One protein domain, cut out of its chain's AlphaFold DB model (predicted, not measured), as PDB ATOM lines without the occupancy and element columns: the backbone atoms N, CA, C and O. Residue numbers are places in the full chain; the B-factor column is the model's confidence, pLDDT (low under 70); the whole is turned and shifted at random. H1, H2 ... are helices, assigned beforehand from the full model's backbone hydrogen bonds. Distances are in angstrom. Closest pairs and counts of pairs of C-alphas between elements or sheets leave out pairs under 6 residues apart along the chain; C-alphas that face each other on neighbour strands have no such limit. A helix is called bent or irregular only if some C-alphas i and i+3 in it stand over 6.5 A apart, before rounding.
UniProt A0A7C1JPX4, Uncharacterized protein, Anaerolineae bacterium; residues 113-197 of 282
ATOM      1  N   LEU A 113     184.499 110.722 148.864       90.06
ATOM      2  CA  LEU A 113     183.103 110.286 148.865       90.06
ATOM      3  C   LEU A 113     182.955 108.811 149.262       90.06
ATOM      4  O   LEU A 113     182.006 108.471 149.966       90.06
ATOM      5  N   SER A 114     183.886 107.941 148.870       90.44
ATOM      6  CA  SER A 114     183.762 106.490 149.086       90.44
ATOM      7  C   SER A 114     183.978 106.057 150.539       90.44
ATOM      8  O   SER A 114     183.359 105.094 150.984       90.44
ATOM      9  N   HIS A 115     184.827 106.766 151.292       88.56
ATOM     10  CA  HIS A 115     185.272 106.328 152.625       88.56
ATOM     11  C   HIS A 115     184.808 107.231 153.783       88.56
ATOM     12  O   HIS A 115     185.252 107.062 154.925       88.56
ATOM     13  N   THR A 116     183.911 108.184 153.511       91.00
ATOM     14  CA  THR A 116     183.338 109.086 154.520       91.00
ATOM     15  C   THR A 116     181.954 108.657 154.980       91.00
ATOM     16  O   THR A 116     181.073 108.309 154.194       91.00
ATOM     17  N   SER A 117     181.742 108.752 156.288       90.56
ATOM     18  CA  SER A 117     180.425 108.676 156.911       90.56
ATOM     19  C   SER A 117     179.596 109.943 156.635       90.56
ATOM     20  O   SER A 117     180.150 110.988 156.283       90.56
ATOM     21  N   PRO A 118     178.268 109.915 156.857       90.25
ATOM     22  CA  PRO A 118     177.423 111.097 156.685       90.25
ATOM     23  C   PRO A 118     177.844 112.310 157.531       90.25
ATOM     24  O   PRO A 118     177.682 113.445 157.089       90.25
ATOM     25  N   GLU A 119     178.385 112.095 158.734       91.06
ATOM     26  CA  GLU A 119     178.876 113.186 159.589       91.06
ATOM     27  C   GLU A 119     180.143 113.825 159.016       91.06
ATOM     28  O   GLU A 119     180.259 115.046 158.943       91.06
ATOM     29  N   GLU A 120     181.061 113.005 158.518       94.06
ATOM     30  CA  GLU A 120     182.293 113.485 157.890       94.06
ATOM     31  C   GLU A 120     182.001 114.225 156.582       94.06
ATOM     32  O   GLU A 120     182.617 115.250 156.300       94.06
ATOM     33  N   ARG A 121     180.997 113.781 155.814       93.06
ATOM     34  CA  ARG A 121     180.525 114.522 154.635       93.06
ATOM     35  C   ARG A 121     179.972 115.898 154.998       93.06
ATOM     36  O   ARG A 121     180.301 116.868 154.321       93.06
ATOM     37  N   ARG A 122     179.190 116.009 156.082       92.06
ATOM     38  CA  ARG A 122     178.717 117.311 156.593       92.06
ATOM     39  C   ARG A 122     179.878 118.221 156.979       92.06
ATOM     40  O   ARG A 122     179.840 119.415 156.701       92.06
ATOM     41  N   GLN A 123     180.917 117.663 157.587       94.75
ATOM     42  CA  GLN A 123     182.103 118.423 157.960       94.75
ATOM     43  C   GLN A 123     182.883 118.925 156.737       94.75
ATOM     44  O   GLN A 123     183.229 120.105 156.679       94.75
ATOM     45  N   LEU A 124     183.104 118.066 155.738       95.19
ATOM     46  CA  LEU A 124     183.715 118.454 154.463       95.19
ATOM     47  C   LEU A 124     182.905 119.554 153.765       95.19
ATOM     48  O   LEU A 124     183.477 120.524 153.269       95.19
ATOM     49  N   ALA A 125     181.575 119.442 153.785       94.44
ATOM     50  CA  ALA A 125     180.689 120.449 153.221       94.44
ATOM     51  C   ALA A 125     180.797 121.782 153.977       94.44
ATOM     52  O   ALA A 125     180.873 122.840 153.357       94.44
ATOM     53  N   ALA A 126     180.897 121.750 155.308       95.69
ATOM     54  CA  ALA A 126     181.119 122.950 156.111       95.69
ATOM     55  C   ALA A 126     182.455 123.637 155.775       95.69
ATOM     56  O   ALA A 126     182.510 124.865 155.698       95.69
ATOM     57  N   TRP A 127     183.525 122.874 155.530       96.62
ATOM     58  CA  TRP A 127     184.805 123.437 155.091       96.62
ATOM     59  C   TRP A 127     184.725 124.041 153.690       96.62
ATOM     60  O   TRP A 127     185.182 125.163 153.492       96.62
ATOM     61  N   ALA A 128     184.083 123.354 152.743       95.00
ATOM     62  CA  ALA A 128     183.868 123.885 151.400       95.00
ATOM     63  C   ALA A 128     183.028 125.176 151.422       95.00
ATOM     64  O   ALA A 128     183.408 126.163 150.797       95.00
ATOM     65  N   ARG A 129     181.941 125.220 152.208       95.06
ATOM     66  CA  ARG A 129     181.113 126.428 152.396       95.06
ATOM     67  C   ARG A 129     181.888 127.586 153.025       95.06
ATOM     68  O   ARG A 129     181.629 128.734 152.683       95.06
ATOM     69  N   ARG A 130     182.817 127.302 153.943       95.81
ATOM     70  CA  ARG A 130     183.671 128.323 154.572       95.81
ATOM     71  C   ARG A 130     184.614 128.972 153.558       95.81
ATOM     72  O   ARG A 130     184.827 130.177 153.634       95.81
ATOM     73  N   ASP A 131     185.167 128.187 152.638       93.00
ATOM     74  CA  ASP A 131     186.214 128.651 151.721       93.00
ATOM     75  C   ASP A 131     185.640 129.239 150.416       93.00
ATOM     76  O   ASP A 131     186.267 130.096 149.791       93.00
ATOM     77  N   LEU A 132     184.416 128.849 150.042       93.12
ATOM     78  CA  LEU A 132     183.719 129.294 148.833       93.12
ATOM     79  C   LEU A 132     183.640 130.831 148.652       93.12
ATOM     80  O   LEU A 132     183.895 131.286 147.540       93.12
ATOM     81  N   PRO A 133     183.340 131.664 149.674       91.62
ATOM     82  CA  PRO A 133     183.226 133.117 149.491       91.62
ATOM     83  C   PRO A 133     184.537 133.811 149.104       91.62
ATOM     84  O   PRO A 133     184.505 134.911 148.558       91.62
ATOM     85  N   ALA A 134     185.685 133.200 149.415       88.38
ATOM     86  CA  ALA A 134     187.007 133.732 149.089       88.38
ATOM     87  C   ALA A 134     187.541 133.221 147.738       88.38
ATOM     88  O   ALA A 134     188.606 133.653 147.297       88.38
ATOM     89  N   ALA A 135     186.831 132.290 147.100       88.00
ATOM     90  CA  ALA A 135     187.240 131.667 145.853       88.00
ATOM     91  C   ALA A 135     186.974 132.586 144.648       88.00
ATOM     92  O   ALA A 135     185.949 133.264 144.572       88.00
ATOM     93  N   ASP A 136     187.884 132.579 143.671       87.75
ATOM     94  CA  ASP A 136     187.600 133.155 142.355       87.75
ATOM     95  C   ASP A 136     186.578 132.300 141.580       87.75
ATOM     96  O   ASP A 136     186.172 131.230 142.024       87.75
ATOM     97  N   SER A 137     186.146 132.754 140.400       82.50
ATOM     98  CA  SER A 137     185.115 132.044 139.628       82.50
ATOM     99  C   SER A 137     185.506 130.616 139.225       82.50
ATOM    100  O   SER A 137     184.614 129.781 139.081       82.50
ATOM    101  N   SER A 138     186.794 130.343 138.997       80.56
ATOM    102  CA  SER A 138     187.277 129.009 138.626       80.56
ATOM    103  C   SER A 138     187.253 128.105 139.854       80.56
ATOM    104  O   SER A 138     186.617 127.051 139.865       80.56
ATOM    105  N   ALA A 139     187.844 128.597 140.941       86.88
ATOM    106  CA  ALA A 139     187.899 127.929 142.224       86.88
ATOM    107  C   ALA A 139     186.505 127.659 142.817       86.88
ATOM    108  O   ALA A 139     186.252 126.590 143.372       86.88
ATOM    109  N   ALA A 140     185.577 128.604 142.670       91.81
ATOM    110  CA  ALA A 140     184.207 128.475 143.145       91.81
ATOM    111  C   ALA A 140     183.470 127.318 142.458       91.81
ATOM    112  O   ALA A 140     182.716 126.609 143.120       91.81
ATOM    113  N   GLY A 141     183.721 127.080 141.164       90.56
ATOM    114  CA  GLY A 141     183.142 125.944 140.441       90.56
ATOM    115  C   GLY A 141     183.540 124.597 141.049       90.56
ATOM    116  O   GLY A 141     182.695 123.717 141.213       90.56
ATOM    117  N   ASP A 142     184.800 124.458 141.462       90.31
ATOM    118  CA  ASP A 142     185.298 123.242 142.108       90.31
ATOM    119  C   ASP A 142     184.644 123.002 143.475       90.31
ATOM    120  O   ASP A 142     184.229 121.882 143.782       90.31
ATOM    121  N   TYR A 143     184.512 124.054 144.290       93.62
ATOM    122  CA  TYR A 143     183.823 123.966 145.579       93.62
ATOM    123  C   TYR A 143     182.339 123.642 145.412       93.62
ATOM    124  O   TYR A 143     181.816 122.807 146.149       93.62
ATOM    125  N   TRP A 144     181.659 124.245 144.432       94.31
ATOM    126  CA  TRP A 144     180.265 123.917 144.138       94.31
ATOM    127  C   TRP A 144     180.093 122.464 143.710       94.31
ATOM    128  O   TRP A 144     179.168 121.807 144.185       94.31
ATOM    129  N   ARG A 145     180.993 121.933 142.875       91.88
ATOM    130  CA  ARG A 145     180.970 120.518 142.484       91.88
ATOM    131  C   ARG A 145     181.113 119.604 143.703       91.88
ATOM    132  O   ARG A 145     180.279 118.725 143.899       91.88
ATOM    133  N   LEU A 146     182.091 119.881 144.571       93.12
ATOM    134  CA  LEU A 146     182.276 119.142 145.823       93.12
ATOM    135  C   LEU A 146     181.026 119.203 146.717       93.12
ATOM    136  O   LEU A 146     180.590 118.176 147.231       93.12
ATOM    137  N   LEU A 147     180.423 120.383 146.895       94.62
ATOM    138  CA  LEU A 147     179.216 120.549 147.712       94.62
ATOM    139  C   LEU A 147     178.033 119.747 147.166       94.62
ATOM    140  O   LEU A 147     177.341 119.077 147.933       94.62
ATOM    141  N   LEU A 148     177.823 119.781 145.848       93.44
ATOM    142  CA  LEU A 148     176.778 118.998 145.199       93.44
ATOM    143  C   LEU A 148     176.997 117.494 145.404       93.44
ATOM    144  O   LEU A 148     176.037 116.777 145.670       93.44
ATOM    145  N   ASP A 149     178.234 117.011 145.337       91.81
ATOM    146  CA  ASP A 149     178.536 115.590 145.536       91.81
ATOM    147  C   ASP A 149     178.433 115.128 146.994       91.81
ATOM    148  O   ASP A 149     178.078 113.975 147.253       91.81
ATOM    149  N   LEU A 150     178.690 116.020 147.950       91.69
ATOM    150  CA  LEU A 150     178.570 115.725 149.377       91.69
ATOM    151  C   LEU A 150     177.119 115.745 149.870       91.69
ATOM    152  O   LEU A 150     176.744 114.885 150.671       91.69
ATOM    153  N   GLU A 151     176.327 116.728 149.434       90.00
ATOM    154  CA  GLU A 151     174.995 117.008 149.991       90.00
ATOM    155  C   GLU A 151     173.831 116.554 149.089       90.00
ATOM    156  O   GLU A 151     172.723 116.369 149.593       90.00
ATOM    157  N   VAL A 152     174.049 116.358 147.782       87.38
ATOM    158  CA  VAL A 152     173.002 115.945 146.828       87.38
ATOM    159  C   VAL A 152     173.294 114.538 146.315       87.38
ATOM    160  O   VAL A 152     173.853 114.340 145.239       87.38
ATOM    161  N   VAL A 153     172.952 113.537 147.120       82.00
ATOM    162  CA  VAL A 153     173.340 112.138 146.867       82.00
ATOM    163  C   VAL A 153     172.182 111.319 146.301       82.00
ATOM    164  O   VAL A 153     172.406 110.344 145.590       82.00
ATOM    165  N   ASP A 154     170.946 111.721 146.586       81.62
ATOM    166  CA  ASP A 154     169.737 111.013 146.180       81.62
ATOM    167  C   ASP A 154     168.733 111.957 145.491       81.62
ATOM    168  O   ASP A 154     168.792 113.177 145.675       81.62
ATOM    169  N   PRO A 155     167.785 111.435 144.694       74.31
ATOM    170  CA  PRO A 155     166.813 112.274 143.990       74.31
ATOM    171  C   PRO A 155     165.933 113.145 144.906       74.31
ATOM    172  O   PRO A 155     165.414 114.165 144.447       74.31
ATOM    173  N   GLY A 156     165.764 112.760 146.177       74.75
ATOM    174  CA  GLY A 156     165.037 113.501 147.209       74.75
ATOM    175  C   GLY A 156     165.895 114.496 147.999       74.75
ATOM    176  O   GLY A 156     165.360 115.199 148.860       74.75
ATOM    177  N   SER A 157     167.195 114.589 147.707       78.00
ATOM    178  CA  SER A 157     168.112 115.546 148.328       78.00
ATOM    179  C   SER A 157     167.673 117.005 148.121       78.00
ATOM    180  O   SER A 157     166.926 117.351 147.200       78.00
ATOM    181  N   SER A 158     168.151 117.885 149.005       70.69
ATOM    182  CA  SER A 158     167.666 119.262 149.132       70.69
ATOM    183  C   SER A 158     167.731 120.060 147.827       70.69
ATOM    184  O   SER A 158     168.800 120.354 147.289       70.69
ATOM    185  N   ARG A 159     166.560 120.516 147.373       84.00
ATOM    186  CA  ARG A 159     166.419 121.454 146.251       84.00
ATOM    187  C   ARG A 159     167.097 122.804 146.517       84.00
ATOM    188  O   ARG A 159     167.513 123.457 145.567       84.00
ATOM    189  N   ALA A 160     167.245 123.194 147.786       90.44
ATOM    190  CA  ALA A 160     167.814 124.486 148.157       90.44
ATOM    191  C   ALA A 160     169.253 124.645 147.651       90.44
ATOM    192  O   ALA A 160     169.573 125.672 147.063       90.44
ATOM    193  N   LEU A 161     170.091 123.609 147.777       91.75
ATOM    194  CA  LEU A 161     171.486 123.694 147.340       91.75
ATOM    195  C   LEU A 161     171.615 123.788 145.813       91.75
ATOM    196  O   LEU A 161     172.461 124.519 145.303       91.75
ATOM    197  N   LEU A 162     170.748 123.084 145.076       93.38
ATOM    198  CA  LEU A 162     170.687 123.189 143.616       93.38
ATOM    199  C   LEU A 162     170.286 124.608 143.189       93.38
ATOM    200  O   LEU A 162     170.880 125.162 142.265       93.38
ATOM    201  N   ASP A 163     169.314 125.212 143.876       93.88
ATOM    202  CA  ASP A 163     168.886 126.586 143.607       93.88
ATOM    203  C   ASP A 163     169.953 127.624 143.999       93.88
ATOM    204  O   ASP A 163     170.172 128.567 143.239       93.88
ATOM    205  N   GLU A 164     170.664 127.433 145.114       94.56
ATOM    206  CA  GLU A 164     171.802 128.270 145.525       94.56
ATOM    207  C   GLU A 164     172.938 128.223 144.492       94.56
ATOM    208  O   GLU A 164     173.402 129.265 144.030       94.56
ATOM    209  N   CYS A 165     173.340 127.021 144.068       94.75
ATOM    210  CA  CYS A 165     174.389 126.817 143.067       94.75
ATOM    211  C   CYS A 165     174.006 127.437 141.710       94.75
ATOM    212  O   CYS A 165     174.806 128.123 141.062       94.75
ATOM    213  N   ARG A 166     172.740 127.278 141.303       94.62
ATOM    214  CA  ARG A 166     172.193 127.910 140.097       94.62
ATOM    215  C   ARG A 166     172.213 129.435 140.202       94.62
ATOM    216  O   ARG A 166     172.667 130.096 139.270       94.62
ATOM    217  N   ALA A 167     171.770 129.996 141.329       94.06
ATOM    218  CA  ALA A 167     171.772 131.438 141.578       94.06
ATOM    219  C   ALA A 167     173.192 132.027 141.617       94.06
ATOM    220  O   ALA A 167     173.396 133.160 141.187       94.06
ATOM    221  N   ALA A 168     174.179 131.241 142.053       92.81
ATOM    222  CA  ALA A 168     175.597 131.585 141.989       92.81
ATOM    223  C   ALA A 168     176.185 131.533 140.562       92.81
ATOM    224  O   ALA A 168     177.357 131.844 140.369       92.81
ATOM    225  N   GLY A 169     175.384 131.169 139.555       92.00
ATOM    226  CA  GLY A 169     175.769 131.186 138.147       92.00
ATOM    227  C   GLY A 169     176.282 129.851 137.610       92.00
ATOM    228  O   GLY A 169     176.661 129.801 136.441       92.00
ATOM    229  N   PHE A 170     176.237 128.767 138.390       93.00
ATOM    230  CA  PHE A 170     176.769 127.443 138.033       93.00
ATOM    231  C   PHE A 170     175.679 126.467 137.550       93.00
ATOM    232  O   PHE A 170     175.655 125.287 137.897       93.00
ATOM    233  N   ALA A 171     174.752 126.960 136.724       93.75
ATOM    234  CA  ALA A 171     173.641 126.178 136.175       93.75
ATOM    235  C   ALA A 171     174.072 124.930 135.373       93.75
ATOM    236  O   ALA A 171     173.314 123.967 135.295       93.75
ATOM    237  N   ASP A 172     175.274 124.927 134.791       92.38
ATOM    238  CA  ASP A 172     175.867 123.765 134.119       92.38
ATOM    239  C   ASP A 172     176.161 122.635 135.107       92.38
ATOM    240  O   ASP A 172     175.743 121.508 134.859       92.38
ATOM    241  N   LEU A 173     176.762 122.943 136.261       92.31
ATOM    242  CA  LEU A 173     176.993 121.954 137.321       92.31
ATOM    243  C   LEU A 173     175.677 121.398 137.874       92.31
ATOM    244  O   LEU A 173     175.562 120.201 138.121       92.31
ATOM    245  N   VAL A 174     174.659 122.249 138.025       95.06
ATOM    246  CA  VAL A 174     173.321 121.818 138.457       95.06
ATOM    247  C   VAL A 174     172.682 120.894 137.421       95.06
ATOM    248  O   VAL A 174     172.111 119.870 137.785       95.06
ATOM    249  N   ALA A 175     172.786 121.222 136.132       94.75
ATOM    250  CA  ALA A 175     172.259 120.381 135.065       94.75
ATOM    251  C   ALA A 175     172.979 119.024 135.001       94.75
ATOM    252  O   ALA A 175     172.306 118.002 134.882       94.75
ATOM    253  N   GLU A 176     174.312 118.998 135.126       93.00
ATOM    254  CA  GLU A 176     175.095 117.756 135.246       93.00
ATOM    255  C   GLU A 176     174.611 116.929 136.438       93.00
ATOM    256  O   GLU A 176     174.249 115.765 136.277       93.00
ATOM    257  N   LYS A 177     174.484 117.556 137.613       92.69
ATOM    258  CA  LYS A 177     174.055 116.858 138.824       92.69
ATOM    259  C   LYS A 177     172.647 116.278 138.704       92.69
ATOM    260  O   LYS A 177     172.385 115.183 139.187       92.69
ATOM    261  N   LEU A 178     171.732 116.981 138.040       93.69
ATOM    262  CA  LEU A 178     170.387 116.468 137.771       93.69
ATOM    263  C   LEU A 178     170.406 115.227 136.865       93.69
ATOM    264  O   LEU A 178     169.549 114.362 137.035       93.69
ATOM    265  N   LEU A 179     171.362 115.109 135.935       92.44
ATOM    266  CA  LEU A 179     171.535 113.884 135.147       92.44
ATOM    267  C   LEU A 179     172.031 112.724 136.012       92.44
ATOM    268  O   LEU A 179     171.515 111.618 135.870       92.44
ATOM    269  N   ASP A 180     172.968 112.976 136.928       89.25
ATOM    270  CA  ASP A 180     173.483 111.949 137.844       89.25
ATOM    271  C   ASP A 180     172.393 111.409 138.791       89.25
ATOM    272  O   ASP A 180     172.434 110.252 139.201       89.25
ATOM    273  N   LEU A 181     171.385 112.231 139.104       89.94
ATOM    274  CA  LEU A 181     170.212 111.867 139.912       89.94
ATOM    275  C   LEU A 181     169.048 111.280 139.089       89.94
ATOM    276  O   LEU A 181     167.938 111.173 139.609       89.94
ATOM    277  N   ASP A 182     169.261 110.971 137.806       89.56
ATOM    278  CA  ASP A 182     168.242 110.486 136.857       89.56
ATOM    279  C   ASP A 182     167.039 111.443 136.657       89.56
ATOM    280  O   ASP A 182     165.971 111.082 136.163       89.56
ATOM    281  N   ARG A 183     167.205 112.734 136.975       91.88
ATOM    282  CA  ARG A 183     166.200 113.797 136.768       91.88
ATOM    283  C   ARG A 183     166.366 114.444 135.393       91.88
ATOM    284  O   ARG A 183     166.468 115.665 135.246       91.88
ATOM    285  N   ILE A 184     166.365 113.602 134.360       92.62
ATOM    286  CA  ILE A 184     166.740 113.946 132.977       92.62
ATOM    287  C   ILE A 184     165.913 115.116 132.428       92.62
ATOM    288  O   ILE A 184     166.453 116.052 131.836       92.62
ATOM    289  N   GLY A 185     164.593 115.087 132.631       93.62
ATOM    290  CA  GLY A 185     163.696 116.127 132.124       93.62
ATOM    291  C   GLY A 185     164.033 117.513 132.678       93.62
ATOM    292  O   GLY A 185     164.084 118.486 131.924       93.62
ATOM    293  N   GLU A 186     164.323 117.598 133.976       94.12
ATOM    294  CA  GLU A 186     164.697 118.852 134.632       94.12
ATOM    295  C   GLU A 186     166.064 119.347 134.159       94.12
ATOM    296  O   GLU A 186     166.192 120.526 133.822       94.12
ATOM    297  N   ALA A 187     167.045 118.446 134.037       95.25
ATOM    298  CA  ALA A 187     168.366 118.767 133.504       95.25
ATOM    299  C   ALA A 187     168.277 119.388 132.100       95.25
ATOM    300  O   ALA A 187     168.859 120.440 131.836       95.25
ATOM    301  N   LEU A 188     167.492 118.783 131.202       95.50
ATOM    302  CA  LEU A 188     167.335 119.265 129.827       95.50
ATOM    303  C   LEU A 188     166.544 120.578 129.746       95.50
ATOM    304  O   LEU A 188     166.834 121.419 128.892       95.50
ATOM    305  N   ILE A 189     165.543 120.782 130.610       95.75
ATOM    306  CA  ILE A 189     164.822 122.062 130.702       95.75
ATOM    307  C   ILE A 189     165.770 123.169 131.167       95.75
ATOM    308  O   ILE A 189     165.782 124.242 130.558       95.75
ATOM    309  N   LEU A 190     166.571 122.906 132.201       95.50
ATOM    310  CA  LEU A 190     167.552 123.854 132.722       95.50
ATOM    311  C   LEU A 190     168.609 124.184 131.664       95.50
ATOM    312  O   LEU A 190     168.808 125.357 131.344       95.50
ATOM    313  N   ALA A 191     169.199 123.162 131.039       95.19
ATOM    314  CA  ALA A 191     170.193 123.327 129.983       95.19
ATOM    315  C   ALA A 191     169.661 124.168 128.812       95.19
ATOM    316  O   ALA A 191     170.338 125.065 128.307       95.19
ATOM    317  N   ARG A 192     168.405 123.943 128.409       94.12
ATOM    318  CA  ARG A 192     167.760 124.721 127.344       94.12
ATOM    319  C   ARG A 192     167.597 126.199 127.703       94.12
ATOM    320  O   ARG A 192     167.717 127.035 126.810       94.12
ATOM    321  N   ARG A 193     167.275 126.503 128.963       93.88
ATOM    322  CA  ARG A 193     166.950 127.859 129.432       93.88
ATOM    323  C   ARG A 193     168.183 128.681 129.784       93.88
ATOM    324  O   ARG A 193     168.229 129.854 129.439       93.88
ATOM    325  N   GLU A 194     169.148 128.076 130.468       93.81
ATOM    326  CA  GLU A 194     170.229 128.817 131.125       93.81
ATOM    327  C   GLU A 194     171.601 128.600 130.466       93.81
ATOM    328  O   GLU A 194     172.457 129.481 130.534       93.81
ATOM    329  N   LEU A 195     171.811 127.498 129.731       92.19
ATOM    330  CA  LEU A 195     173.066 127.258 129.000       92.19
ATOM    331  C   LEU A 195     172.990 127.839 127.588       92.19
ATOM    332  O   LEU A 195     172.951 127.118 126.590       92.19
ATOM    333  N   GLY A 196     172.903 129.167 127.505       84.88
ATOM    334  CA  GLY A 196     172.885 129.906 126.236       84.88
ATOM    335  C   GLY A 196     174.230 129.883 125.503       84.88
ATOM    336  O   GLY A 196     174.263 129.822 124.276       84.88
ATOM    337  N   ASP A 197     175.321 129.870 126.263       89.44
ATOM    338  CA  ASP A 197     176.686 129.832 125.751       89.44
ATOM    339  C   ASP A 197     177.074 128.441 125.211       89.44
ATOM    340  O   ASP A 197     176.756 127.411 125.814       89.44
TER     341      ASP A 197
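Overview. This is residues 113 to 197 of the 282 residues of an uncharacterized protein of Anaerolineae bacterium (UniProt A0A7C1JPX4). Five helices stand nearly side by side in a slab, the chain folding back after each. H2, H3 and H4 make a triangle in the middle, with H1 packed on H2 and H5 on H4 at opposite ends. The printed part has 85 residues and no named strand; it is all helix and compact, with a radius of gyration of the C-alphas of 12.9 A and spans of 35 by 29 by 19 A.

Arrangement. Start with H1, residues 118 to 134; it touches H2, residues 137 to 151, opposite ways, closest at C-alphas 125 and 147, 5.7 A. H3, residues 159 to 167, only just touches H2, with 3 pairs of C-alphas within 8 A, closest 144 and 165, 6.6 A. H4, residues 171 to 180, touches H5, residues 184 to 194, at a shallow tilt of 10 degrees, closest at C-alphas 175 and 187, 4.5 A. H1 and H5 are apart. O i to N i+4 pairs are within hydrogen-bond range throughout H3, H4 and H5, in 11 of 13 in H1 and 9 of 11 in H2.

Along the chain. Find C-alpha 118 at (177.423, 111.097, 156.685); H1 runs 25.7 A, only just irregular, with C-alphas 130 and 133 7.0 A apart. H2 spans 20.9 A, and H5 ends at C-alpha 194, (170.229, 128.817, 131.125).

Size, cuts and confidence. The farthest C-alphas, of Ser 117 and Gly 196, are 38.1 A apart. The printed part has no cut and no long link, and no printed residue is under 70 in pLDDT.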